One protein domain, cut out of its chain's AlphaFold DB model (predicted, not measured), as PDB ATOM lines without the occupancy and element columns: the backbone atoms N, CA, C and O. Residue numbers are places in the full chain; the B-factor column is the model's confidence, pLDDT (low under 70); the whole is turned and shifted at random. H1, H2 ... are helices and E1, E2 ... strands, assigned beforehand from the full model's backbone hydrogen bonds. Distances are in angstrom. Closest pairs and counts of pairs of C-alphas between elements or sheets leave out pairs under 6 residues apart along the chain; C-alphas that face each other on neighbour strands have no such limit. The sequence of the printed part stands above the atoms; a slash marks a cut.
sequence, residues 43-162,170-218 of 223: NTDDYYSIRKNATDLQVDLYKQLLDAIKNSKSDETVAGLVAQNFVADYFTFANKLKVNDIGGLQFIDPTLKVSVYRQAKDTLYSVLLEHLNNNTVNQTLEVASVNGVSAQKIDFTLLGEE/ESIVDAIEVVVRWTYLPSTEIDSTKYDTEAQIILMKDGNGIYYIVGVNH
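Overview. This is residues 43 to 162 and 170 to 218 of the 223 residues of an uncharacterized protein of Erysipelothrix larvae (UniProt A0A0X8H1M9). A strongly twisted sheet of four strands curls round one long helix, H2, and H1 packs beside H2 as the second leg of a helical hairpin. H3 and H4 lie off the sheet, and the ends of E2 and E3 beside the cut, residues 157 to 162 and 170 to 172, stick out as a two-stranded arm. The 169 printed residues include, in order, E1 H1 H2 H3 H4 E2 E3 E4 E5; the sheet, E2 E3 E4 E5, is antiparallel and the class mixed. The whole is compact, radius of gyration of the C-alphas 16.0 A, spanning 47 by 42 by 28 A.

Along the chain. E2, residues 143 to 162, spans 38.9 A and bends by 92 degrees at residue 148; E3, 170 to 184, spans 38.6 A. E4 is 198 to 205, 22.6 A, and E5 211 to 217, 17.2 A, with C-alpha 217 at (36.516, -119.476, 21.328). H2, 75 to 90, spans 22.0 A, and H1, 56 to 70, 21.2 A. H3 is 113 to 122, H4 128 to 134, and E1 49 to 51, beginning at (57.271, -108.976, 14.390).

Arrangement. N 152 and O 177 of E2 and E3 are 2.9 A apart, N 178 and O 201 of E3 and E4 2.8 A, N 202 and O 215 of E4 and E5 2.9 A, each within hydrogen-bond range. E3, E4 and E5 form a meander, each strand the antiparallel neighbour of the one before. H2 is on one face of the sheet, in two layers; its closest C-alphas to E2 are Glu 76 and Ala 151, 5.3 A. H1 touches H2, closest C-alphas Leu 65 and Leu 81, 5.5 A, at a shallow tilt of 23 degrees, opposite ways. H1 only grazes the sheet. H3 and H4 are apart. E1 pairs with no named strand. In H1, H2, H3 and H4 every O i to N i+4 pair is within hydrogen-bond range.

Size, cuts and confidence. The C-alphas farthest apart, Asn 134 and Glu 170, are 48.8 A apart. Residues 163 to 169 are not printed; C-alphas 162 and 170 are 10.6 A apart. The links H2 to H3 and E3 to E4 are long. Residues 43 to 45 have pLDDT under 70.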
ATOM      1  N   ASN A  43      59.625-105.117  10.366       63.09
ATOM      2  CA  ASN A  43      60.053-104.594  11.658       63.09
ATOM      3  C   ASN A  43      59.882-105.657  12.748       63.09
ATOM      4  O   ASN A  43      58.989-106.502  12.657       63.09
ATOM      5  N   THR A  44      60.724-105.589  13.768       62.53
ATOM      6  CA  THR A  44      60.658-106.426  14.969       62.53
ATOM      7  C   THR A  44      60.836-105.523  16.178       62.53
ATOM      8  O   THR A  44      61.721-104.665  16.162       62.53
ATOM      9  N   ASP A  45      60.042-105.717  17.224       69.56
ATOM     10  CA  ASP A  45      60.526-105.412  18.570       69.56
ATOM     11  C   ASP A  45      61.185-106.678  19.150       69.56
ATOM     12  O   ASP A  45      61.451-107.637  18.419       69.56
ATOM     13  N   ASP A  46      61.484-106.677  20.446       73.00
ATOM     14  CA  ASP A  46      62.119-107.822  21.100       73.00
ATOM     15  C   ASP A  46      61.207-109.074  21.158       73.00
ATOM     16  O   ASP A  46      61.693-110.162  21.471       73.00
ATOM     17  N   TYR A  47      59.905-108.959  20.846       75.25
ATOM     18  CA  TYR A  47      58.876-109.953  21.192       75.25
ATOM     19  C   TYR A  47      57.901-110.319  20.054       75.25
ATOM     20  O   TYR A  47      57.532-111.485  19.898       75.25
ATOM     21  N   TYR A  48      57.495-109.352  19.237       87.56
ATOM     22  CA  TYR A  48      56.577-109.455  18.112       87.56
ATOM     23  C   TYR A  48      57.206-108.881  16.842       87.56
ATOM     24  O   TYR A  48      57.945-107.895  16.848       87.56
ATOM     25  N   SER A  49      56.828-109.443  15.701       88.44
ATOM     26  CA  SER A  49      57.271-108.976  14.390       88.44
ATOM     27  C   SER A  49      56.101-108.461  13.557       88.44
ATOM     28  O   SER A  49      54.934-108.689  13.864       88.44
ATOM     29  N   ILE A  50      56.391-107.762  12.468       89.06
ATOM     30  CA  ILE A  50      55.386-107.483  11.447       89.06
ATOM     31  C   ILE A  50      55.891-107.896  10.071       89.06
ATOM     32  O   ILE A  50      57.022-107.609   9.668       89.06
ATOM     33  N   ARG A  51      55.032-108.606   9.345       88.31
ATOM     34  CA  ARG A  51      55.340-109.170   8.033       88.31
ATOM     35  C   ARG A  51      55.222-108.096   6.955       88.31
ATOM     36  O   ARG A  51      54.440-107.160   7.068       88.31
ATOM     37  N   LYS A  52      55.994-108.231   5.880       89.00
ATOM     38  CA  LYS A  52      56.066-107.264   4.775       89.00
ATOM     39  C   LYS A  52      54.760-107.131   4.002       89.00
ATOM     40  O   LYS A  52      54.511-106.087   3.415       89.00
ATOM     41  N   ASN A  53      53.969-108.192   3.983       92.50
ATOM     42  CA  ASN A  53      52.644-108.230   3.383       92.50
ATOM     43  C   ASN A  53      51.529-107.834   4.366       92.50
ATOM     44  O   ASN A  53      50.369-108.027   4.032       92.50
ATOM     45  N   ALA A  54      51.830-107.320   5.564       94.94
ATOM     46  CA  ALA A  54      50.800-106.846   6.489       94.94
ATOM     47  C   ALA A  54      49.902-105.783   5.830       94.94
ATOM     48  O   ALA A  54      50.382-104.952   5.058       94.94
ATOM     49  N   THR A  55      48.605-105.818   6.140       97.00
ATOM     50  CA  THR A  55      47.655-104.789   5.694       97.00
ATOM     51  C   THR A  55      47.890-103.478   6.438       97.00
ATOM     52  O   THR A  55      48.493-103.465   7.514       97.00
ATOM     53  N   ASP A  56      47.362-102.372   5.911       97.00
ATOM     54  CA  ASP A  56      47.446-101.071   6.584       97.00
ATOM     55  C   ASP A  56      46.819-101.112   7.988       97.00
ATOM     56  O   ASP A  56      47.386-100.559   8.932       97.00
ATOM     57  N   LEU A  57      45.705-101.841   8.148       97.88
ATOM     58  CA  LEU A  57      45.072-102.079   9.446       97.88
ATOM     59  C   LEU A  57      46.030-102.780  10.419       97.88
ATOM     60  O   LEU A  57      46.220-102.311  11.539       97.88
ATOM     61  N   GLN A  58      46.659-103.882  10.000       97.38
ATOM     62  CA  GLN A  58      47.600-104.609  10.854       97.38
ATOM     63  C   GLN A  58      48.825-103.747  11.193       97.38
ATOM     64  O   GLN A  58      49.297-103.767  12.326       97.38
ATOM     65  N   VAL A  59      49.336-102.959  10.241       96.69
ATOM     66  CA  VAL A  59      50.457-102.035  10.475       96.69
ATOM     67  C   VAL A  59      50.109-100.986  11.529       96.69
ATOM     68  O   VAL A  59      50.949-100.675  12.376       96.69
ATOM     69  N   ASP A  60      48.900-100.432  11.487       97.12
ATOM     70  CA  ASP A  60      48.449 -99.458  12.478       97.12
ATOM     71  C   ASP A  60      48.273-100.092  13.865       97.12
ATOM     72  O   ASP A  60      48.860 -99.619  14.841       97.12
ATOM     73  N   LEU A  61      47.576-101.231  13.943       97.62
ATOM     74  CA  LEU A  61      47.394-101.984  15.187       97.62
ATOM     75  C   LEU A  61      48.728-102.411  15.809       97.62
ATOM     76  O   LEU A  61      48.884-102.394  17.032       97.62
ATOM     77  N   TYR A  62      49.714-102.771  14.990       96.44
ATOM     78  CA  TYR A  62      51.042-103.135  15.472       96.44
ATOM     79  C   TYR A  62      51.768-101.929  16.074       96.44
ATOM     80  O   TYR A  62      52.349-102.031  17.152       96.44
ATOM     81  N   LYS A  63      51.685-100.747  15.448       95.56
ATOM     82  CA  LYS A  63      52.248 -99.513  16.026       95.56
ATOM     83  C   LYS A  63      51.595 -99.164  17.361       95.56
ATOM     84  O   LYS A  63      52.303 -98.766  18.285       95.56
ATOM     85  N   GLN A  64      50.277 -99.331  17.468       96.44
ATOM     86  CA  GLN A  64      49.555 -99.126  18.723       96.44
ATOM     87  C   GLN A  64      50.017-100.112  19.808       96.44
ATOM     88  O   GLN A  64      50.232 -99.700  20.945       96.44
ATOM     89  N   LEU A  65      50.242-101.386  19.458       95.94
ATOM     90  CA  LEU A  65      50.802-102.392  20.371       95.94
ATOM     91  C   LEU A  65      52.189-101.985  20.884       95.94
ATOM     92  O   LEU A  65      52.413-101.975  22.094       95.94
ATOM     93  N   LEU A  66      53.095-101.583  19.986       93.81
ATOM     94  CA  LEU A  66      54.437-101.133  20.367       93.81
ATOM     95  C   LEU A  66      54.398 -99.916  21.296       93.81
ATOM     96  O   LEU A  66      55.134 -99.856  22.283       93.81
ATOM     97  N   ASP A  67      53.537 -98.942  20.997       94.38
ATOM     98  CA  ASP A  67      53.355 -97.768  21.849       94.38
ATOM     99  C   ASP A  67      52.808 -98.153  23.231       94.38
ATOM    100  O   ASP A  67      53.298 -97.663  24.252       94.38
ATOM    101  N   ALA A  68      51.847 -99.080  23.285       95.00
ATOM    102  CA  ALA A  68      51.270 -99.550  24.538       95.00
ATOM    103  C   ALA A  68      52.302-100.250  25.435       95.00
ATOM    104  O   ALA A  68      52.345 -99.982  26.637       95.00
ATOM    105  N   ILE A  69      53.167-101.083  24.848       92.25
ATOM    106  CA  ILE A  69      54.268-101.751  25.553       92.25
ATOM    107  C   ILE A  69      55.275-100.714  26.059       92.25
ATOM    108  O   ILE A  69      55.596-100.678  27.249       92.25
ATOM    109  N   LYS A  70      55.729 -99.816  25.177       91.88
ATOM    110  CA  LYS A  70      56.721 -98.781  25.501       91.88
ATOM    111  C   LYS A  70      56.255 -97.846  26.617       91.88
ATOM    112  O   LYS A  70      57.060 -97.428  27.444       91.88
ATOM    113  N   ASN A  71      54.969 -97.509  26.628       94.62
ATOM    114  CA  ASN A  71      54.373 -96.612  27.613       94.62
ATOM    115  C   ASN A  71      53.789 -97.348  28.828       94.62
ATOM    116  O   ASN A  71      53.045 -96.729  29.590       94.62
ATOM    117  N   SER A  72      54.088 -98.643  28.997       92.25
ATOM    118  CA  SER A  72      53.624 -99.467  30.121       92.25
ATOM    119  C   SER A  72      52.122 -99.317  30.385       92.25
ATOM    120  O   SER A  72      51.693 -99.061  31.511       92.25
ATOM    121  N   LYS A  73      51.311 -99.414  29.322       95.06
ATOM    122  CA  LYS A  73      49.848 -99.425  29.445       95.06
ATOM    123  C   LYS A  73      49.389-100.651  30.237       95.06
ATOM    124  O   LYS A  73      50.171-101.561  30.500       95.06
ATOM    125  N   SER A  74      48.116-100.651  30.638       96.38
ATOM    126  CA  SER A  74      47.569-101.759  31.419       96.38
ATOM    127  C   SER A  74      47.670-103.079  30.654       96.38
ATOM    128  O   SER A  74      47.626-103.103  29.421       96.38
ATOM    129  N   ASP A  75      47.761-104.170  31.402       96.12
ATOM    130  CA  ASP A  75      47.820-105.526  30.867       96.12
ATOM    131  C   ASP A  75      46.644-105.818  29.913       96.12
ATOM    132  O   ASP A  75      46.834-106.366  28.832       96.12
ATOM    133  N   GLU A  76      45.438-105.363  30.263       97.44
ATOM    134  CA  GLU A  76      44.223-105.492  29.452       97.44
ATOM    135  C   GLU A  76      44.333-104.731  28.126       97.44
ATOM    136  O   GLU A  76      43.875-105.210  27.090       97.44
ATOM    137  N   THR A  77      44.979-103.560  28.137       97.62
ATOM    138  CA  THR A  77      45.212-102.764  26.923       97.62
ATOM    139  C   THR A  77      46.170-103.491  25.983       97.62
ATOM    140  O   THR A  77      45.910-103.586  24.784       97.62
ATOM    141  N   VAL A  78      47.273-104.023  26.520       97.06
ATOM    142  CA  VAL A  78      48.270-104.759  25.732       97.06
ATOM    143  C   VAL A  78      47.663-106.049  25.180       97.06
ATOM    144  O   VAL A  78      47.751-106.288  23.977       97.06
ATOM    145  N   ALA A  79      46.982-106.836  26.015       97.62
ATOM    146  CA  ALA A  79      46.306-108.061  25.598       97.62
ATOM    147  C   ALA A  79      45.232-107.791  24.529       97.62
ATOM    148  O   ALA A  79      45.161-108.499  23.524       97.62
ATOM    149  N   GLY A  80      44.459-106.711  24.684       98.31
ATOM    150  CA  GLY A  80      43.494-106.268  23.682       98.31
ATOM    151  C   GLY A  80      44.139-105.923  22.337       98.31
ATOM    152  O   GLY A  80      43.581-106.230  21.285       98.31
ATOM    153  N   LEU A  81      45.323-105.309  22.331       98.06
ATOM    154  CA  LEU A  81      46.059-104.997  21.099       98.06
ATOM    155  C   LEU A  81      46.699-106.238  20.463       98.06
ATOM    156  O   LEU A  81      46.721-106.336  19.235       98.06
ATOM    157  N   VAL A  82      47.158-107.208  21.260       97.94
ATOM    158  CA  VAL A  82      47.611-108.519  20.758       97.94
ATOM    159  C   VAL A  82      46.464-109.246  20.053       97.94
ATOM    160  O   VAL A  82      46.620-109.669  18.909       97.94
ATOM    161  N   ALA A  83      45.290-109.311  20.684       98.31
ATOM    162  CA  ALA A  83      44.089-109.922  20.116       98.31
ATOM    163  C   ALA A  83      43.658-109.256  18.794       98.31
ATOM    164  O   ALA A  83      43.393-109.940  17.806       98.31
ATOM    165  N   GLN A  84      43.659-107.920  18.736       98.50
ATOM    166  CA  GLN A  84      43.335-107.179  17.511       98.50
ATOM    167  C   GLN A  84      44.331-107.453  16.377       98.50
ATOM    168  O   GLN A  84      43.917-107.677  15.239       98.50
ATOM    169  N   ASN A  85      45.636-107.462  16.671       98.00
ATOM    170  CA  ASN A  85      46.662-107.781  15.675       98.00
ATOM    171  C   ASN A  85      46.542-109.224  15.169       98.00
ATOM    172  O   ASN A  85      46.716-109.468  13.974       98.00
ATOM    173  N   PHE A  86      46.247-110.170  16.066       97.88
ATOM    174  CA  PHE A  86      45.973-111.552  15.694       97.88
ATOM    175  C   PHE A  86      44.794-111.628  14.726       97.88
ATOM    176  O   PHE A  86      44.952-112.194  13.650       97.88
ATOM    177  N   VAL A  87      43.659-111.001  15.050       98.06
ATOM    178  CA  VAL A  87      42.467-111.021  14.190       98.06
ATOM    179  C   VAL A  87      42.738-110.398  12.823       98.06
ATOM    180  O   VAL A  87      42.435-111.014  11.801       98.06
ATOM    181  N   ALA A  88      43.368-109.220  12.791       98.12
ATOM    182  CA  ALA A  88      43.666-108.505  11.551       98.12
ATOM    183  C   ALA A  88      44.544-109.313  10.580       98.12
ATOM    184  O   ALA A  88      44.455-109.118   9.368       98.12
ATOM    185  N   ASP A  89      45.374-110.228  11.088       97.56
ATOM    186  CA  ASP A  89      46.246-111.063  10.263       97.56
ATOM    187  C   ASP A  89      45.681-112.464  10.003       97.56
ATOM    188  O   ASP A  89      45.686-112.939   8.866       97.56
ATOM    189  N   TYR A  90      45.198-113.139  11.046       96.94
ATOM    190  CA  TYR A  90      44.728-114.520  10.984       96.94
ATOM    191  C   TYR A  90      43.479-114.660  10.107       96.94
ATOM    192  O   TYR A  90      43.377-115.631   9.365       96.94
ATOM    193  N   PHE A  91      42.583-113.669  10.102       96.19
ATOM    194  CA  PHE A  91      41.363-113.696   9.287       96.19
ATOM    195  C   PHE A  91      41.477-112.935   7.955       96.19
ATOM    196  O   PHE A  91      40.499-112.836   7.218       96.19
ATOM    197  N   THR A  92      42.658-112.411   7.612       97.12
ATOM    198  CA  THR A  92      42.905-111.763   6.314       97.12
ATOM    199  C   THR A  92      43.607-112.727   5.371       97.12
ATOM    200  O   THR A  92      44.751-113.109   5.600       97.12
ATOM    201  N   PHE A  93      42.955-113.097   4.277       95.94
ATOM    202  CA  PHE A  93      43.507-113.968   3.238       95.94
ATOM    203  C   PHE A  93      44.111-113.168   2.085       95.94
ATOM    204  O   PHE A  93      45.076-113.614   1.467       95.94
ATOM    205  N   ALA A  94      43.597-111.959   1.843       96.94
ATOM    206  CA  ALA A  94      43.911-111.154   0.669       96.94
ATOM    207  C   ALA A  94      45.392-110.797   0.502       96.94
ATOM    208  O   ALA A  94      45.856-110.525  -0.606       96.94
ATOM    209  N   ASN A  95      46.153-110.852   1.594       95.62
ATOM    210  CA  ASN A  95      47.575-110.559   1.606       95.62
ATOM    211  C   ASN A  95      48.485-111.799   1.617       95.62
ATOM    212  O   ASN A  95      49.707-111.636   1.673       95.62
ATOM    213  N   LYS A  96      47.946-113.025   1.585       95.62
ATOM    214  CA  LYS A  96      48.754-114.248   1.703       95.62
ATOM    215  C   LYS A  96      49.512-114.558   0.416       95.62
ATOM    216  O   LYS A  96      48.985-114.451  -0.686       95.62
ATOM    217  N   LEU A  97      50.772-114.962   0.563       93.44
ATOM    218  CA  LEU A  97      51.672-115.186  -0.578       93.44
ATOM    219  C   LEU A  97      51.759-116.652  -1.020       93.44
ATOM    220  O   LEU A  97      52.251-116.941  -2.108       93.44
ATOM    221  N   LYS A  98      51.364-117.587  -0.152       91.88
ATOM    222  CA  LYS A  98      51.503-119.037  -0.347       91.88
ATOM    223  C   LYS A  98      50.618-119.801   0.636       91.88
ATOM    224  O   LYS A  98      50.202-119.256   1.651       91.88
ATOM    225  N   VAL A  99      50.377-121.080   0.362       88.88
ATOM    226  CA  VAL A  99      49.450-121.934   1.137       88.88
ATOM    227  C   VAL A  99      49.827-122.117   2.610       88.88
ATOM    228  O   VAL A  99      48.972-122.400   3.437       88.88
ATOM    229  N   ASN A 100      51.106-121.969   2.943       89.44
ATOM    230  CA  ASN A 100      51.636-122.066   4.303       89.44
ATOM    231  C   ASN A 100      51.832-120.698   4.976       89.44
ATOM    232  O   ASN A 100      52.410-120.624   6.057       89.44
ATOM    233  N   ASP A 101      51.369-119.612   4.356       93.75
ATOM    234  CA  ASP A 101      51.423-118.264   4.918       93.75
ATOM    235  C   ASP A 101      50.279-118.038   5.923       93.75
ATOM    236  O   ASP A 101      49.352-117.271   5.676       93.75
ATOM    237  N   ILE A 102      50.321-118.732   7.062       94.25
ATOM    238  CA  ILE A 102      49.302-118.604   8.112       94.25
ATOM    239  C   ILE A 102      49.565-117.332   8.932       94.25
ATOM    240  O   ILE A 102      50.650-117.159   9.493       94.25
ATOM    241  N   GLY A 103      48.586-116.422   8.981       94.50
ATOM    242  CA  GLY A 103      48.695-115.154   9.712       94.50
ATOM    243  C   GLY A 103      48.634-115.319  11.226       94.50
ATOM    244  O   GLY A 103      48.236-116.361  11.724       94.50
ATOM    245  N   GLY A 104      49.060-114.305  11.981       94.31
ATOM    246  CA  GLY A 104      48.818-114.226  13.429       94.31
ATOM    247  C   GLY A 104      49.583-115.219  14.323       94.31
ATOM    248  O   GLY A 104      49.625-115.015  15.533       94.31
ATOM    249  N   LEU A 105      50.261-116.234  13.770       93.88
ATOM    250  CA  LEU A 105      50.941-117.288  14.545       93.88
ATOM    251  C   LEU A 105      52.002-116.788  15.527       93.88
ATOM    252  O   LEU A 105      52.332-117.481  16.483       93.88
ATOM    253  N   GLN A 106      52.556-115.600  15.316       92.31
ATOM    254  CA  GLN A 106      53.508-115.007  16.254       92.31
ATOM    255  C   GLN A 106      52.898-114.677  17.622       92.31
ATOM    256  O   GLN A 106      53.629-114.691  18.608       92.31
ATOM    257  N   PHE A 107      51.588-114.415  17.671       95.50
ATOM    258  CA  PHE A 107      50.850-114.087  18.891       95.50
ATOM    259  C   PHE A 107      50.362-115.330  19.634       95.50
ATOM    260  O   PHE A 107      49.904-115.212  20.761       95.50
ATOM    261  N   ILE A 108      50.445-116.508  19.018       93.00
ATOM    262  CA  ILE A 108      50.068-117.780  19.635       93.00
ATOM    263  C   ILE A 108      51.189-118.253  20.559       93.00
ATOM    264  O   ILE A 108      52.369-118.079  20.239       93.00
ATOM    265  N   ASP A 109      50.823-118.885  21.672       90.06
ATOM    266  CA  ASP A 109      51.782-119.525  22.567       90.06
ATOM    267  C   ASP A 109      52.709-120.483  21.793       90.06
ATOM    268  O   ASP A 109      52.229-121.294  20.991       90.06
ATOM    269  N   PRO A 110      54.042-120.415  21.990       87.75
ATOM    270  CA  PRO A 110      54.999-121.238  21.256       87.75
ATOM    271  C   PRO A 110      54.704-122.742  21.267       87.75
ATOM    272  O   PRO A 110      54.966-123.403  20.261       87.75
ATOM    273  N   THR A 111      54.143-123.276  22.355       86.06
ATOM    274  CA  THR A 111      53.802-124.701  22.482       86.06
ATOM    275  C   THR A 111      52.602-125.093  21.614       86.06
ATOM    276  O   THR A 111      52.522-126.227  21.146       86.06
ATOM    277  N   LEU A 112      51.719-124.137  21.302       86.12
ATOM    278  CA  LEU A 112      50.506-124.333  20.504       86.12
ATOM    279  C   LEU A 112      50.694-123.998  19.016       86.12
ATOM    280  O   LEU A 112      49.886-124.399  18.180       86.12
ATOM    281  N   LYS A 113      51.762-123.283  18.635       88.25
ATOM    282  CA  LYS A 113      51.954-122.802  17.249       88.25
ATOM    283  C   LYS A 113      51.836-123.901  16.195       88.25
ATOM    284  O   LYS A 113      51.256-123.666  15.138       88.25
ATOM    285  N   VAL A 114      52.383-125.089  16.458       89.31
ATOM    286  CA  VAL A 114      52.380-126.196  15.486       89.31
ATOM    287  C   VAL A 114      50.976-126.768  15.287       89.31
ATOM    288  O   VAL A 114      50.594-127.030  14.144       89.31
ATOM    289  N   SER A 115      50.209-126.963  16.363       86.25
ATOM    290  CA  SER A 115      48.842-127.486  16.271       86.25
ATOM    291  C   SER A 115      47.919-126.468  15.605       86.25
ATOM    292  O   SER A 115      47.225-126.825  14.653       86.25
ATOM    293  N   VAL A 116      48.005-125.194  16.004       88.69
ATOM    294  CA  VAL A 116      47.241-124.096  15.392       88.69
ATOM    295  C   VAL A 116      47.589-123.942  13.913       88.69
ATOM    296  O   VAL A 116      46.688-123.865  13.087       88.69
ATOM    297  N   TYR A 117      48.873-123.973  13.539       92.38
ATOM    298  CA  TYR A 117      49.288-123.923  12.132       92.38
ATOM    299  C   TYR A 117      48.656-125.047  11.302       92.38
ATOM    300  O   TYR A 117      48.123-124.793  10.222       92.38
ATOM    301  N   ARG A 118      48.715-126.295  11.792       90.19
ATOM    302  CA  ARG A 118      48.157-127.452  11.075       90.19
ATOM    303  C   ARG A 118      46.649-127.323  10.920       90.19
ATOM    304  O   ARG A 118      46.149-127.450   9.809       90.19
ATOM    305  N   GLN A 119      45.956-127.019  12.012       88.69
ATOM    306  CA  GLN A 119      44.511-126.866  12.008       88.69
ATOM    307  C   GLN A 119      44.068-125.726  11.094       88.69
ATOM    308  O   GLN A 119      43.226-125.952  10.236       88.69
ATOM    309  N   ALA A 120      44.679-124.543  11.213       90.44
ATOM    310  CA  ALA A 120      44.373-123.395  10.367       90.44
ATOM    311  C   ALA A 120      44.502-123.745   8.883       90.44
ATOM    312  O   ALA A 120      43.603-123.447   8.100       90.44
ATOM    313  N   LYS A 121      45.596-124.419   8.509       91.31
ATOM    314  CA  LYS A 121      45.854-124.867   7.136       91.31
ATOM    315  C   LYS A 121      44.787-125.846   6.631       91.31
ATOM    316  O   LYS A 121      44.373-125.738   5.481       91.31
ATOM    317  N   ASP A 122      44.361-126.783   7.472       86.94
ATOM    318  CA  ASP A 122      43.411-127.833   7.093       86.94
ATOM    319  C   ASP A 122      41.945-127.352   7.133       86.94
ATOM    320  O   ASP A 122      41.092-127.949   6.476       86.94
ATOM    321  N   THR A 123      41.645-126.267   7.858       88.94
ATOM    322  CA  THR A 123      40.296-125.692   7.982       88.94
ATOM    323  C   THR A 123      40.191-124.330   7.293       88.94
ATOM    324  O   THR A 123      39.920-124.259   6.093       88.94
ATOM    325  N   LEU A 124      40.422-123.244   8.030       90.19
ATOM    326  CA  LEU A 124      40.164-121.862   7.636       90.19
ATOM    327  C   LEU A 124      40.927-121.457   6.363       90.19
ATOM    328  O   LEU A 124      40.393-120.748   5.517       90.19
ATOM    329  N   TYR A 125      42.157-121.943   6.202       92.00
ATOM    330  CA  TYR A 125      43.049-121.610   5.088       92.00
ATOM    331  C   TYR A 125      42.998-122.641   3.946       92.00
ATOM    332  O   TYR A 125      43.724-122.495   2.960       92.00
ATOM    333  N   SER A 126      42.134-123.660   4.034       91.62
ATOM    334  CA  SER A 126      42.050-124.746   3.041       91.62
ATOM    335  C   SER A 126      41.741-124.253   1.618       91.62
ATOM    336  O   SER A 126      42.184-124.855   0.639       91.62
ATOM    337  N   VAL A 127      41.053-123.113   1.497       89.69
ATOM    338  CA  VAL A 127      40.669-122.488   0.220       89.69
ATOM    339  C   VAL A 127      41.809-121.726  -0.470       89.69
ATOM    340  O   VAL A 127      41.711-121.407  -1.655       89.69
ATOM    341  N   LEU A 128      42.918-121.433   0.222       92.62
ATOM    342  CA  LEU A 128      43.968-120.560  -0.323       92.62
ATOM    343  C   LEU A 128      44.640-121.114  -1.579       92.62
ATOM    344  O   LEU A 128      45.023-120.333  -2.448       92.62
ATOM    345  N   LEU A 129      44.814-122.435  -1.683       92.62
ATOM    346  CA  LEU A 129      45.497-123.046  -2.829       92.62
ATOM    347  C   LEU A 129      44.785-122.715  -4.146       92.62
ATOM    348  O   LEU A 129      45.442-122.407  -5.139       92.62
ATOM    349  N   GLU A 130      43.455-122.763  -4.146       94.75
ATOM    350  CA  GLU A 130      42.649-122.452  -5.322       94.75
ATOM    351  C   GLU A 130      42.826-120.988  -5.738       94.75
ATOM    352  O   GLU A 130      43.196-120.710  -6.880       94.75
ATOM    353  N   HIS A 131      42.667-120.053  -4.800       96.12
ATOM    354  CA  HIS A 131      42.802-118.622  -5.082       96.12
ATOM    355  C   HIS A 131      44.228-118.224  -5.487       96.12
ATOM    356  O   HIS A 131      44.402-117.347  -6.335       96.12
ATOM    357  N   LEU A 132      45.255-118.879  -4.935       94.19
ATOM    358  CA  LEU A 132      46.651-118.684  -5.347       94.19
ATOM    359  C   LEU A 132      46.866-119.128  -6.795       94.19
ATOM    360  O   LEU A 132      47.434-118.377  -7.582       94.19
ATOM    361  N   ASN A 133      46.373-120.311  -7.166       96.06
ATOM    362  CA  ASN A 133      46.493-120.824  -8.532       96.06
ATOM    363  C   ASN A 133      45.732-119.959  -9.546       96.06
ATOM    364  O   ASN A 133      46.198-119.769 -10.672       96.06
ATOM    365  N   ASN A 134      44.591-119.404  -9.136       96.44
ATOM    366  CA  ASN A 134      43.753-118.550  -9.975       96.44
ATOM    367  C   ASN A 134      44.197-117.076  -9.978       96.44
ATOM    368  O   ASN A 134      43.663-116.286 -10.753       96.44
ATOM    369  N   ASN A 135      45.192-116.699  -9.165       95.69
ATOM    370  CA  ASN A 135      45.613-115.312  -8.931       95.69
ATOM    371  C   ASN A 135      44.478-114.391  -8.440       95.69
ATOM    372  O   ASN A 135      44.469-113.204  -8.762       95.69
ATOM    373  N   THR A 136      43.539-114.924  -7.653       96.62
ATOM    374  CA  THR A 136      42.408-114.166  -7.085       96.62
ATOM    375  C   THR A 136      42.523-113.934  -5.579       96.62
ATOM    376  O   THR A 136      41.613-113.387  -4.967       96.62
ATOM    377  N   VAL A 137      43.662-114.282  -4.958       96.31
ATOM    378  CA  VAL A 137      43.879-114.102  -3.505       96.31
ATOM    379  C   VAL A 137      43.570-112.684  -3.051       96.31
ATOM    380  O   VAL A 137      42.835-112.519  -2.091       96.31
ATOM    381  N   ASN A 138      44.029-111.655  -3.759       95.38
ATOM    382  CA  ASN A 138      43.796-110.250  -3.397       95.38
ATOM    383  C   ASN A 138      42.320-109.799  -3.439       95.38
ATOM    384  O   ASN A 138      42.030-108.658  -3.102       95.38
ATOM    385  N   GLN A 139      41.403-110.663  -3.876       95.44
ATOM    386  CA  GLN A 139      39.957-110.437  -3.900       95.44
ATOM    387  C   GLN A 139      39.217-111.288  -2.854       95.44
ATOM    388  O   GLN A 139      37.985-111.302  -2.835       95.44
ATOM    389  N   THR A 140      39.952-112.010  -2.001       95.81
ATOM    390  CA  THR A 140      39.427-112.838  -0.902       95.81
ATOM    391  C   THR A 140      39.212-112.008   0.374       95.81
ATOM    392  O   THR A 140      39.093-110.786   0.310       95.81
ATOM    393  N   LEU A 141      39.107-112.660   1.536       96.06
ATOM    394  CA  LEU A 141      38.830-111.995   2.807       96.06
ATOM    395  C   LEU A 141      39.930-111.015   3.210       96.06
ATOM    396  O   LEU A 141      41.112-111.358   3.239       96.06
ATOM    397  N   GLU A 142      39.515-109.828   3.629       97.75
ATOM    398  CA  GLU A 142      40.367-108.853   4.296       97.75
ATOM    399  C   GLU A 142      39.596-108.225   5.447       97.75
ATOM    400  O   GLU A 142      38.471-107.754   5.266       97.75
ATOM    401  N   VAL A 143      40.182-108.243   6.643       98.00
ATOM    402  CA  VAL A 143      39.584-107.591   7.809       98.00
ATOM    403  C   VAL A 143      39.622-106.079   7.595       98.00
ATOM    404  O   VAL A 143      40.690-105.487   7.459       98.00
ATOM    405  N   ALA A 144      38.449-105.447   7.582       97.75
ATOM    406  CA  ALA A 144      38.291-104.011   7.369       97.75
ATOM    407  C   ALA A 144      38.524-103.205   8.648       97.75
ATOM    408  O   ALA A 144      39.098-102.118   8.619       97.75
ATOM    409  N   SER A 145      38.029-103.711   9.779       97.81
ATOM    410  CA  SER A 145      38.159-103.050  11.075       97.81
ATOM    411  C   SER A 145      37.983-104.042  12.213       97.81
ATOM    412  O   SER A 145      37.213-104.992  12.080       97.81
ATOM    413  N   VAL A 146      38.654-103.789  13.337       96.94
ATOM    414  CA  VAL A 146      38.457-104.518  14.595       96.94
ATOM    415  C   VAL A 146      37.921-103.529  15.627       96.94
ATOM    416  O   VAL A 146      38.540-102.500  15.881       96.94
ATOM    417  N   ASN A 147      36.744-103.807  16.179       89.06
ATOM    418  CA  ASN A 147      35.995-102.925  17.071       89.06
ATOM    419  C   ASN A 147      35.438-103.707  18.271       89.06
ATOM    420  O   ASN A 147      35.498-104.933  18.333       89.06
ATOM    421  N   GLY A 148      34.843-102.991  19.229       82.50
ATOM    422  CA  GLY A 148      34.101-103.625  20.326       82.50
ATOM    423  C   GLY A 148      34.972-104.476  21.250       82.50
ATOM    424  O   GLY A 148      34.487-105.465  21.789       82.50
ATOM    425  N   VAL A 149      36.242-104.095  21.405       94.06
ATOM    426  CA  VAL A 149      37.213-104.809  22.233       94.06
ATOM    427  C   VAL A 149      36.879-104.609  23.707       94.06
ATOM    428  O   VAL A 149      36.828-103.477  24.189       94.06
ATOM    429  N   SER A 150      36.679-105.711  24.422       96.44
ATOM    430  CA  SER A 150      36.504-105.735  25.873       96.44
ATOM    431  C   SER A 150      37.511-106.703  26.464       96.44
ATOM    432  O   SER A 150      37.563-107.848  26.031       96.44
ATOM    433  N   ALA A 151      38.293-106.253  27.439       97.25
ATOM    434  CA  ALA A 151      39.331-107.054  28.070       97.25
ATOM    435  C   ALA A 151      39.132-107.078  29.587       97.25
ATOM    436  O   ALA A 151      38.939-106.027  30.204       97.25
ATOM    437  N   GLN A 152      39.185-108.269  30.179       96.56
ATOM    438  CA  GLN A 152      39.037-108.463  31.617       96.56
ATOM    439  C   GLN A 152      39.976-109.548  32.140       96.56
ATOM    440  O   GLN A 152      40.248-110.538  31.462       96.56
ATOM    441  N   LYS A 153      40.467-109.354  33.364       95.94
ATOM    442  CA  LYS A 153      41.238-110.374  34.078       95.94
ATOM    443  C   LYS A 153      40.315-111.495  34.528       95.94
ATOM    444  O   LYS A 153      39.229-111.224  35.041       95.94
ATOM    445  N   ILE A 154      40.774-112.725  34.361       91.50
ATOM    446  CA  ILE A 154      40.065-113.932  34.765       91.50
ATOM    447  C   ILE A 154      41.032-114.908  35.439       91.50
ATOM    448  O   ILE A 154      42.230-114.908  35.151       91.50
ATOM    449  N   ASP A 155      40.477-115.771  36.281       86.94
ATOM    450  CA  ASP A 155      41.158-116.969  36.761       86.94
ATOM    451  C   ASP A 155      40.928-118.070  35.718       86.94
ATOM    452  O   ASP A 155      39.789-118.487  35.486       86.94
ATOM    453  N   PHE A 156      41.990-118.527  35.057       79.31
ATOM    454  CA  PHE A 156      41.906-119.554  34.022       79.31
ATOM    455  C   PHE A 156      42.391-120.897  34.559       79.31
ATOM    456  O   PHE A 156      43.436-120.977  35.201       79.31
ATOM    457  N   THR A 157      41.623-121.958  34.313       79.31
ATOM    458  CA  THR A 157      41.971-123.309  34.767       79.31
ATOM    459  C   THR A 157      42.695-124.053  33.656       79.31
ATOM    460  O   THR A 157      42.137-124.278  32.583       79.31
ATOM    461  N   LEU A 158      43.932-124.451  33.925       74.38
ATOM    462  CA  LEU A 158      44.691-125.375  33.100       74.38
ATOM    463  C   LEU A 158      44.432-126.794  33.570       74.38
ATOM    464  O   LEU A 158      44.539-127.087  34.762       74.38
ATOM    465  N   LEU A 159      44.140-127.658  32.608       75.62
ATOM    466  CA  LEU A 159      44.063-129.090  32.817       75.62
ATOM    467  C   LEU A 159      45.407-129.704  32.432       75.62
ATOM    468  O   LEU A 159      45.872-129.538  31.302       75.62
ATOM    469  N   GLY A 160      46.023-130.387  33.388       70.00
ATOM    470  CA  GLY A 160      47.206-131.205  33.191       70.00
ATOM    471  C   GLY A 160      46.913-132.447  32.353       70.00
ATOM    472  O   GLY A 160      45.789-132.679  31.891       70.00
ATOM    473  N   GLU A 161      47.955-133.245  32.141       72.25
ATOM    474  CA  GLU A 161      47.810-134.529  31.464       72.25
ATOM    475  C   GLU A 161      46.906-135.465  32.275       72.25
ATOM    476  O   GLU A 161      46.813-135.367  33.499       72.25
ATOM    477  N   GLU A 162      46.200-136.333  31.553       79.62
ATOM    478  CA  GLU A 162      45.421-137.403  32.166       79.62
ATOM    479  C   GLU A 162      46.398-138.438  32.731       79.62
ATOM    480  O   GLU A 162      47.270-138.919  32.000       79.62
ATOM    481  N   GLU A 170      44.466-129.917  38.071       81.50
ATOM    482  CA  GLU A 170      43.976-128.577  37.764       81.50
ATOM    483  C   GLU A 170      44.914-127.534  38.370       81.50
ATOM    484  O   GLU A 170      45.258-127.591  39.554       81.50
ATOM    485  N   SER A 171      45.300-126.543  37.573       77.00
ATOM    486  CA  SER A 171      46.025-125.370  38.065       77.00
ATOM    487  C   SER A 171      45.327-124.091  37.631       77.00
ATOM    488  O   SER A 171      44.859-123.976  36.503       77.00
ATOM    489  N   ILE A 172      45.231-123.129  38.547       79.44
ATOM    490  CA  ILE A 172      44.631-121.821  38.276       79.44
ATOM    491  C   ILE A 172      45.753-120.834  37.978       79.44
ATOM    492  O   ILE A 172      46.701-120.714  38.758       79.44
ATOM    493  N   VAL A 173      45.629-120.132  36.859       83.38
ATOM    494  CA  VAL A 173      46.582-119.124  36.394       83.38
ATOM    495  C   VAL A 173      45.867-117.823  36.052       83.38
ATOM    496  O   VAL A 173      44.720-117.831  35.601       83.38
ATOM    497  N   ASP A 174      46.562-116.703  36.242       89.00
ATOM    498  CA  ASP A 174      46.066-115.391  35.830       89.00
ATOM    499  C   ASP A 174      46.044-115.309  34.298       89.00
ATOM    500  O   ASP A 174      47.074-115.475  33.635       89.00
ATOM    501  N   ALA A 175      44.883-114.994  33.729       92.88
ATOM    502  CA  ALA A 175      44.731-114.766  32.299       92.88
ATOM    503  C   ALA A 175      43.907-113.507  32.017       92.88
ATOM    504  O   ALA A 175      43.284-112.908  32.898       92.88
ATOM    505  N   ILE A 176      43.919-113.090  30.755       94.81
ATOM    506  CA  ILE A 176      43.069-112.015  30.253       94.81
ATOM    507  C   ILE A 176      42.193-112.582  29.158       94.81
ATOM    508  O   ILE A 176      42.677-113.108  28.159       94.81
ATOM    509  N   GLU A 177      40.897-112.433  29.354       95.38
ATOM    510  CA  GLU A 177      39.900-112.690  28.339       95.38
ATOM    511  C   GLU A 177      39.654-111.411  27.551       95.38
ATOM    512  O   GLU A 177      39.388-110.354  28.131       95.38
ATOM    513  N   VAL A 178      39.731-111.514  26.230       96.94
ATOM    514  CA  VAL A 178      39.445-110.427  25.303       96.94
ATOM    515  C   VAL A 178      38.335-110.854  24.357       96.94
ATOM    516  O   VAL A 178      38.524-111.746  23.536       96.94
ATOM    517  N   VAL A 179      37.197-110.174  24.420       96.31
ATOM    518  CA  VAL A 179      36.158-110.266  23.390       96.31
ATOM    519  C   VAL A 179      36.466-109.234  22.317       96.31
ATOM    520  O   VAL A 179      36.681-108.059  22.624       96.31
ATOM    521  N   VAL A 180      36.502-109.667  21.062       95.25
ATOM    522  CA  VAL A 180      36.820-108.830  19.902       95.25
ATOM    523  C   VAL A 180      35.789-109.071  18.809       95.25
ATOM    524  O   VAL A 180      35.421-110.212  18.544       95.25
ATOM    525  N   ARG A 181      35.362-107.994  18.144       96.88
ATOM    526  CA  ARG A 181      34.481-108.040  16.973       96.88
ATOM    527  C   ARG A 181      35.163-107.402  15.776       96.88
ATOM    528  O   ARG A 181      35.921-106.447  15.930       96.88
ATOM    529  N   TRP A 182      34.893-107.883  14.575       97.25
ATOM    530  CA  TRP A 182      35.464-107.307  13.362       97.25
ATOM    531  C   TRP A 182      34.492-107.352  12.193       97.25
ATOM    532  O   TRP A 182      33.430-107.963  12.243       97.25
ATOM    533  N   THR A 183      34.861-106.649  11.132       97.31
ATOM    534  CA  THR A 183      34.150-106.669   9.856       97.31
ATOM    535  C   THR A 183      35.118-106.973   8.729       97.31
ATOM    536  O   THR A 183      36.317-106.710   8.843       97.31
ATOM    537  N   TYR A 184      34.595-107.499   7.626       96.94
ATOM    538  CA  TYR A 184      35.358-107.743   6.405       96.94
ATOM    539  C   TYR A 184      35.101-106.657   5.361       96.94
ATOM    540  O   TYR A 184      34.016-106.069   5.308       96.94
ATOM    541  N   LEU A 185      36.092-106.413   4.505       95.50
ATOM    542  CA  LEU A 185      35.864-105.723   3.241       95.50
ATOM    543  C   LEU A 185      35.009-106.616   2.324       95.50
ATOM    544  O   LEU A 185      35.100-107.844   2.410       95.50
ATOM    545  N   PRO A 186      34.194-106.033   1.427       92.38
ATOM    546  CA  PRO A 186      33.480-106.815   0.425       92.38
ATOM    547  C   PRO A 186      34.454-107.637  -0.428       92.38
ATOM    548  O   PRO A 186      35.387-107.085  -1.009       92.38
ATOM    549  N   SER A 187      34.204-108.941  -0.534       91.81
ATOM    550  CA  SER A 187      34.962-109.866  -1.379       91.81
ATOM    551  C   SER A 187      34.117-110.293  -2.581       91.81
ATOM    552  O   SER A 187      32.898-110.438  -2.480       91.81
ATOM    553  N   THR A 188      34.758-110.475  -3.739       92.19
ATOM    554  CA  THR A 188      34.108-111.013  -4.949       92.19
ATOM    555  C   THR A 188      34.300-112.518  -5.108       92.19
ATOM    556  O   THR A 188      33.595-113.132  -5.901       92.19
ATOM    557  N   GLU A 189      35.239-113.099  -4.362       94.00
ATOM    558  CA  GLU A 189      35.633-114.510  -4.455       94.00
ATOM    559  C   GLU A 189      35.101-115.346  -3.287       94.00
ATOM    560  O   GLU A 189      34.898-116.551  -3.424       94.00
ATOM    561  N   ILE A 190      34.871-114.714  -2.133       90.38
ATOM    562  CA  ILE A 190      34.454-115.377  -0.902       90.38
ATOM    563  C   ILE A 190      33.239-114.663  -0.313       90.38
ATOM    564  O   ILE A 190      33.213-113.447  -0.148       90.38
ATOM    565  N   ASP A 191      32.232-115.448   0.060       89.56
ATOM    566  CA  ASP A 191      31.107-114.967   0.852       89.56
ATOM    567  C   ASP A 191      31.541-114.772   2.312       89.56
ATOM    568  O   ASP A 191      31.613-115.728   3.088       89.56
ATOM    569  N   SER A 192      31.845-113.525   2.678       88.00
ATOM    570  CA  SER A 192      32.334-113.160   4.011       88.00
ATOM    571  C   SER A 192      31.315-113.377   5.128       88.00
ATOM    572  O   SER A 192      31.696-113.343   6.291       88.00
ATOM    573  N   THR A 193      30.035-113.603   4.809       86.12
ATOM    574  CA  THR A 193      28.998-113.875   5.823       86.12
ATOM    575  C   THR A 193      29.122-115.265   6.445       86.12
ATOM    576  O   THR A 193      28.513-115.531   7.475       86.12
ATOM    577  N   LYS A 194      29.922-116.149   5.837       87.88
ATOM    578  CA  LYS A 194      30.190-117.513   6.315       87.88
ATOM    579  C   LYS A 194      31.395-117.611   7.252       87.88
ATOM    580  O   LYS A 194      31.811-118.719   7.576       87.88
ATOM    581  N   TYR A 195      31.990-116.480   7.605       90.12
ATOM    582  CA  TYR A 195      33.187-116.407   8.428       90.12
ATOM    583  C   TYR A 195      32.881-115.638   9.699       90.12
ATOM    584  O   TYR A 195      32.046-114.733   9.699       90.12
ATOM    585  N   ASP A 196      33.589-116.000  10.761       89.56
ATOM    586  CA  ASP A 196      33.408-115.394  12.069       89.56
ATOM    587  C   ASP A 196      33.613-113.880  12.012       89.56
ATOM    588  O   ASP A 196      34.451-113.362  11.272       89.56
ATOM    589  N   THR A 197      32.856-113.162  12.833       93.94
ATOM    590  CA  THR A 197      33.004-111.711  13.038       93.94
ATOM    591  C   THR A 197      33.186-111.356  14.508       93.94
ATOM    592  O   THR A 197      33.184-110.180  14.877       93.94
ATOM    593  N   GLU A 198      33.308-112.371  15.359       93.88
ATOM    594  CA  GLU A 198      33.480-112.258  16.797       93.88
ATOM    595  C   GLU A 198      34.278-113.453  17.321       93.88
ATOM    596  O   GLU A 198      34.168-114.569  16.811       93.88
ATOM    597  N   ALA A 199      35.101-113.205  18.335       91.00
ATOM    598  CA  ALA A 199      35.798-114.242  19.075       91.00
ATOM    599  C   ALA A 199      36.078-113.785  20.507       91.00
ATOM    600  O   ALA A 199      36.315-112.601  20.776       91.00
ATOM    601  N   GLN A 200      36.122-114.758  21.406       93.94
ATOM    602  CA  GLN A 200      36.649-114.627  22.754       93.94
ATOM    603  C   GLN A 200      38.049-115.244  22.769       93.94
ATOM    604  O   GLN A 200      38.231-116.427  22.494       93.94
ATOM    605  N   ILE A 201      39.054-114.434  23.070       94.62
ATOM    606  CA  ILE A 201      40.464-114.806  23.010       94.62
ATOM    607  C   ILE A 201      41.027-114.793  24.423       94.62
ATOM    608  O   ILE A 201      40.915-113.793  25.129       94.62
ATOM    609  N   ILE A 202      41.655-115.893  24.829       93.25
ATOM    610  CA  ILE A 202      42.323-116.008  26.124       93.25
ATOM    611  C   ILE A 202      43.817-115.781  25.924       93.25
ATOM    612  O   ILE A 202      44.451-116.439  25.092       93.25
ATOM    613  N   LEU A 203      44.379-114.850  26.693       94.44
ATOM    614  CA  LEU A 203      45.798-114.526  26.687       94.44
ATOM    615  C   LEU A 203      46.418-114.761  28.057       94.44
ATOM    616  O   LEU A 203      45.857-114.376  29.082       94.44
ATOM    617  N   MET A 204      47.620-115.324  28.057       92.06
ATOM    618  CA  MET A 204      48.455-115.469  29.244       92.06
ATOM    619  C   MET A 204      49.762-114.708  29.073       92.06
ATOM    620  O   MET A 204      50.254-114.525  27.958       92.06
ATOM    621  N   LYS A 205      50.306-114.247  30.199       90.62
ATOM    622  CA  LYS A 205      51.590-113.556  30.249       90.62
ATOM    623  C   LYS A 205      52.693-114.559  30.570       90.62
ATOM    624  O   LYS A 205      52.591-115.273  31.565       90.62
ATOM    625  N   ASP A 206      53.737-114.609  29.755       85.88
ATOM    626  CA  ASP A 206      54.895-115.458  30.018       85.88
ATOM    627  C   ASP A 206      55.803-114.870  31.118       85.88
ATOM    628  O   ASP A 206      55.603-113.754  31.614       85.88
ATOM    629  N   GLY A 207      56.850-115.614  31.487       80.88
ATOM    630  CA  GLY A 207      57.829-115.175  32.488       80.88
ATOM    631  C   GLY A 207      58.634-113.925  32.098       80.88
ATOM    632  O   GLY A 207      59.234-113.302  32.973       80.88
ATOM    633  N   ASN A 208      58.632-113.537  30.820       83.44
ATOM    634  CA  ASN A 208      59.274-112.325  30.309       83.44
ATOM    635  C   ASN A 208      58.301-111.137  30.228       83.44
ATOM    636  O   ASN A 208      58.704-110.031  29.868       83.44
ATOM    637  N   GLY A 209      57.030-111.335  30.582       85.62
ATOM    638  CA  GLY A 209      56.009-110.300  30.536       85.62
ATOM    639  C   GLY A 209      55.306-110.157  29.180       85.62
ATOM    640  O   GLY A 209      54.617-109.157  28.973       85.62
ATOM    641  N   ILE A 210      55.467-111.120  28.273       89.25
ATOM    642  CA  ILE A 210      54.909-111.122  26.916       89.25
ATOM    643  C   ILE A 210      53.552-111.822  26.927       89.25
ATOM    644  O   ILE A 210      53.394-112.861  27.562       89.25
ATOM    645  N   TYR A 211      52.575-111.272  26.207       94.12
ATOM    646  CA  TYR A 211      51.251-111.876  26.087       94.12
ATOM    647  C   TYR A 211      51.173-112.820  24.891       94.12
ATOM    648  O   TYR A 211      51.410-112.418  23.753       94.12
ATOM    649  N   TYR A 212      50.751-114.052  25.148       93.69
ATOM    650  CA  TYR A 212      50.465-115.043  24.122       93.69
ATOM    651  C   TYR A 212      49.019-115.513  24.205       93.69
ATOM    652  O   TYR A 212      48.456-115.667  25.288       93.69
ATOM    653  N   ILE A 213      48.428-115.754  23.042       93.94
ATOM    654  CA  ILE A 213      47.116-116.367  22.886       93.94
ATOM    655  C   ILE A 213      47.249-117.862  23.148       93.94
ATOM    656  O   ILE A 213      48.058-118.551  22.522       93.94
ATOM    657  N   VAL A 214      46.404-118.347  24.048       90.19
ATOM    658  CA  VAL A 214      46.353-119.747  24.488       90.19
ATOM    659  C   VAL A 214      45.024-120.423  24.159       90.19
ATOM    660  O   VAL A 214      44.911-121.641  24.241       90.19
ATOM    661  N   GLY A 215      44.021-119.638  23.760       86.56
ATOM    662  CA  GLY A 215      42.705-120.127  23.381       86.56
ATOM    663  C   GLY A 215      41.943-119.091  22.567       86.56
ATOM    664  O   GLY A 215      42.070-117.887  22.799       86.56
ATOM    665  N   VAL A 216      41.159-119.575  21.609       86.31
ATOM    666  CA  VAL A 216      40.224-118.781  20.810       86.31
ATOM    667  C   VAL A 216      38.913-119.552  20.781       86.31
ATOM    668  O   VAL A 216      38.872-120.683  20.298       86.31
ATOM    669  N   ASN A 217      37.865-118.940  21.317       82.25
ATOM    670  CA  ASN A 217      36.516-119.476  21.328       82.25
ATOM    671  C   ASN A 217      35.637-118.642  20.400       82.25
ATOM    672  O   ASN A 217      35.769-117.417  20.317       82.25
ATOM    673  N   HIS A 218      34.707-119.325  19.751       70.94
ATOM    674  CA  HIS A 218      33.683-118.737  18.902       70.94
ATOM    675  C   HIS A 218      32.331-119.021  19.560       70.94
ATOM    676  O   HIS A 218      32.162-120.088  20.155       70.94
TER     677      HIS A 218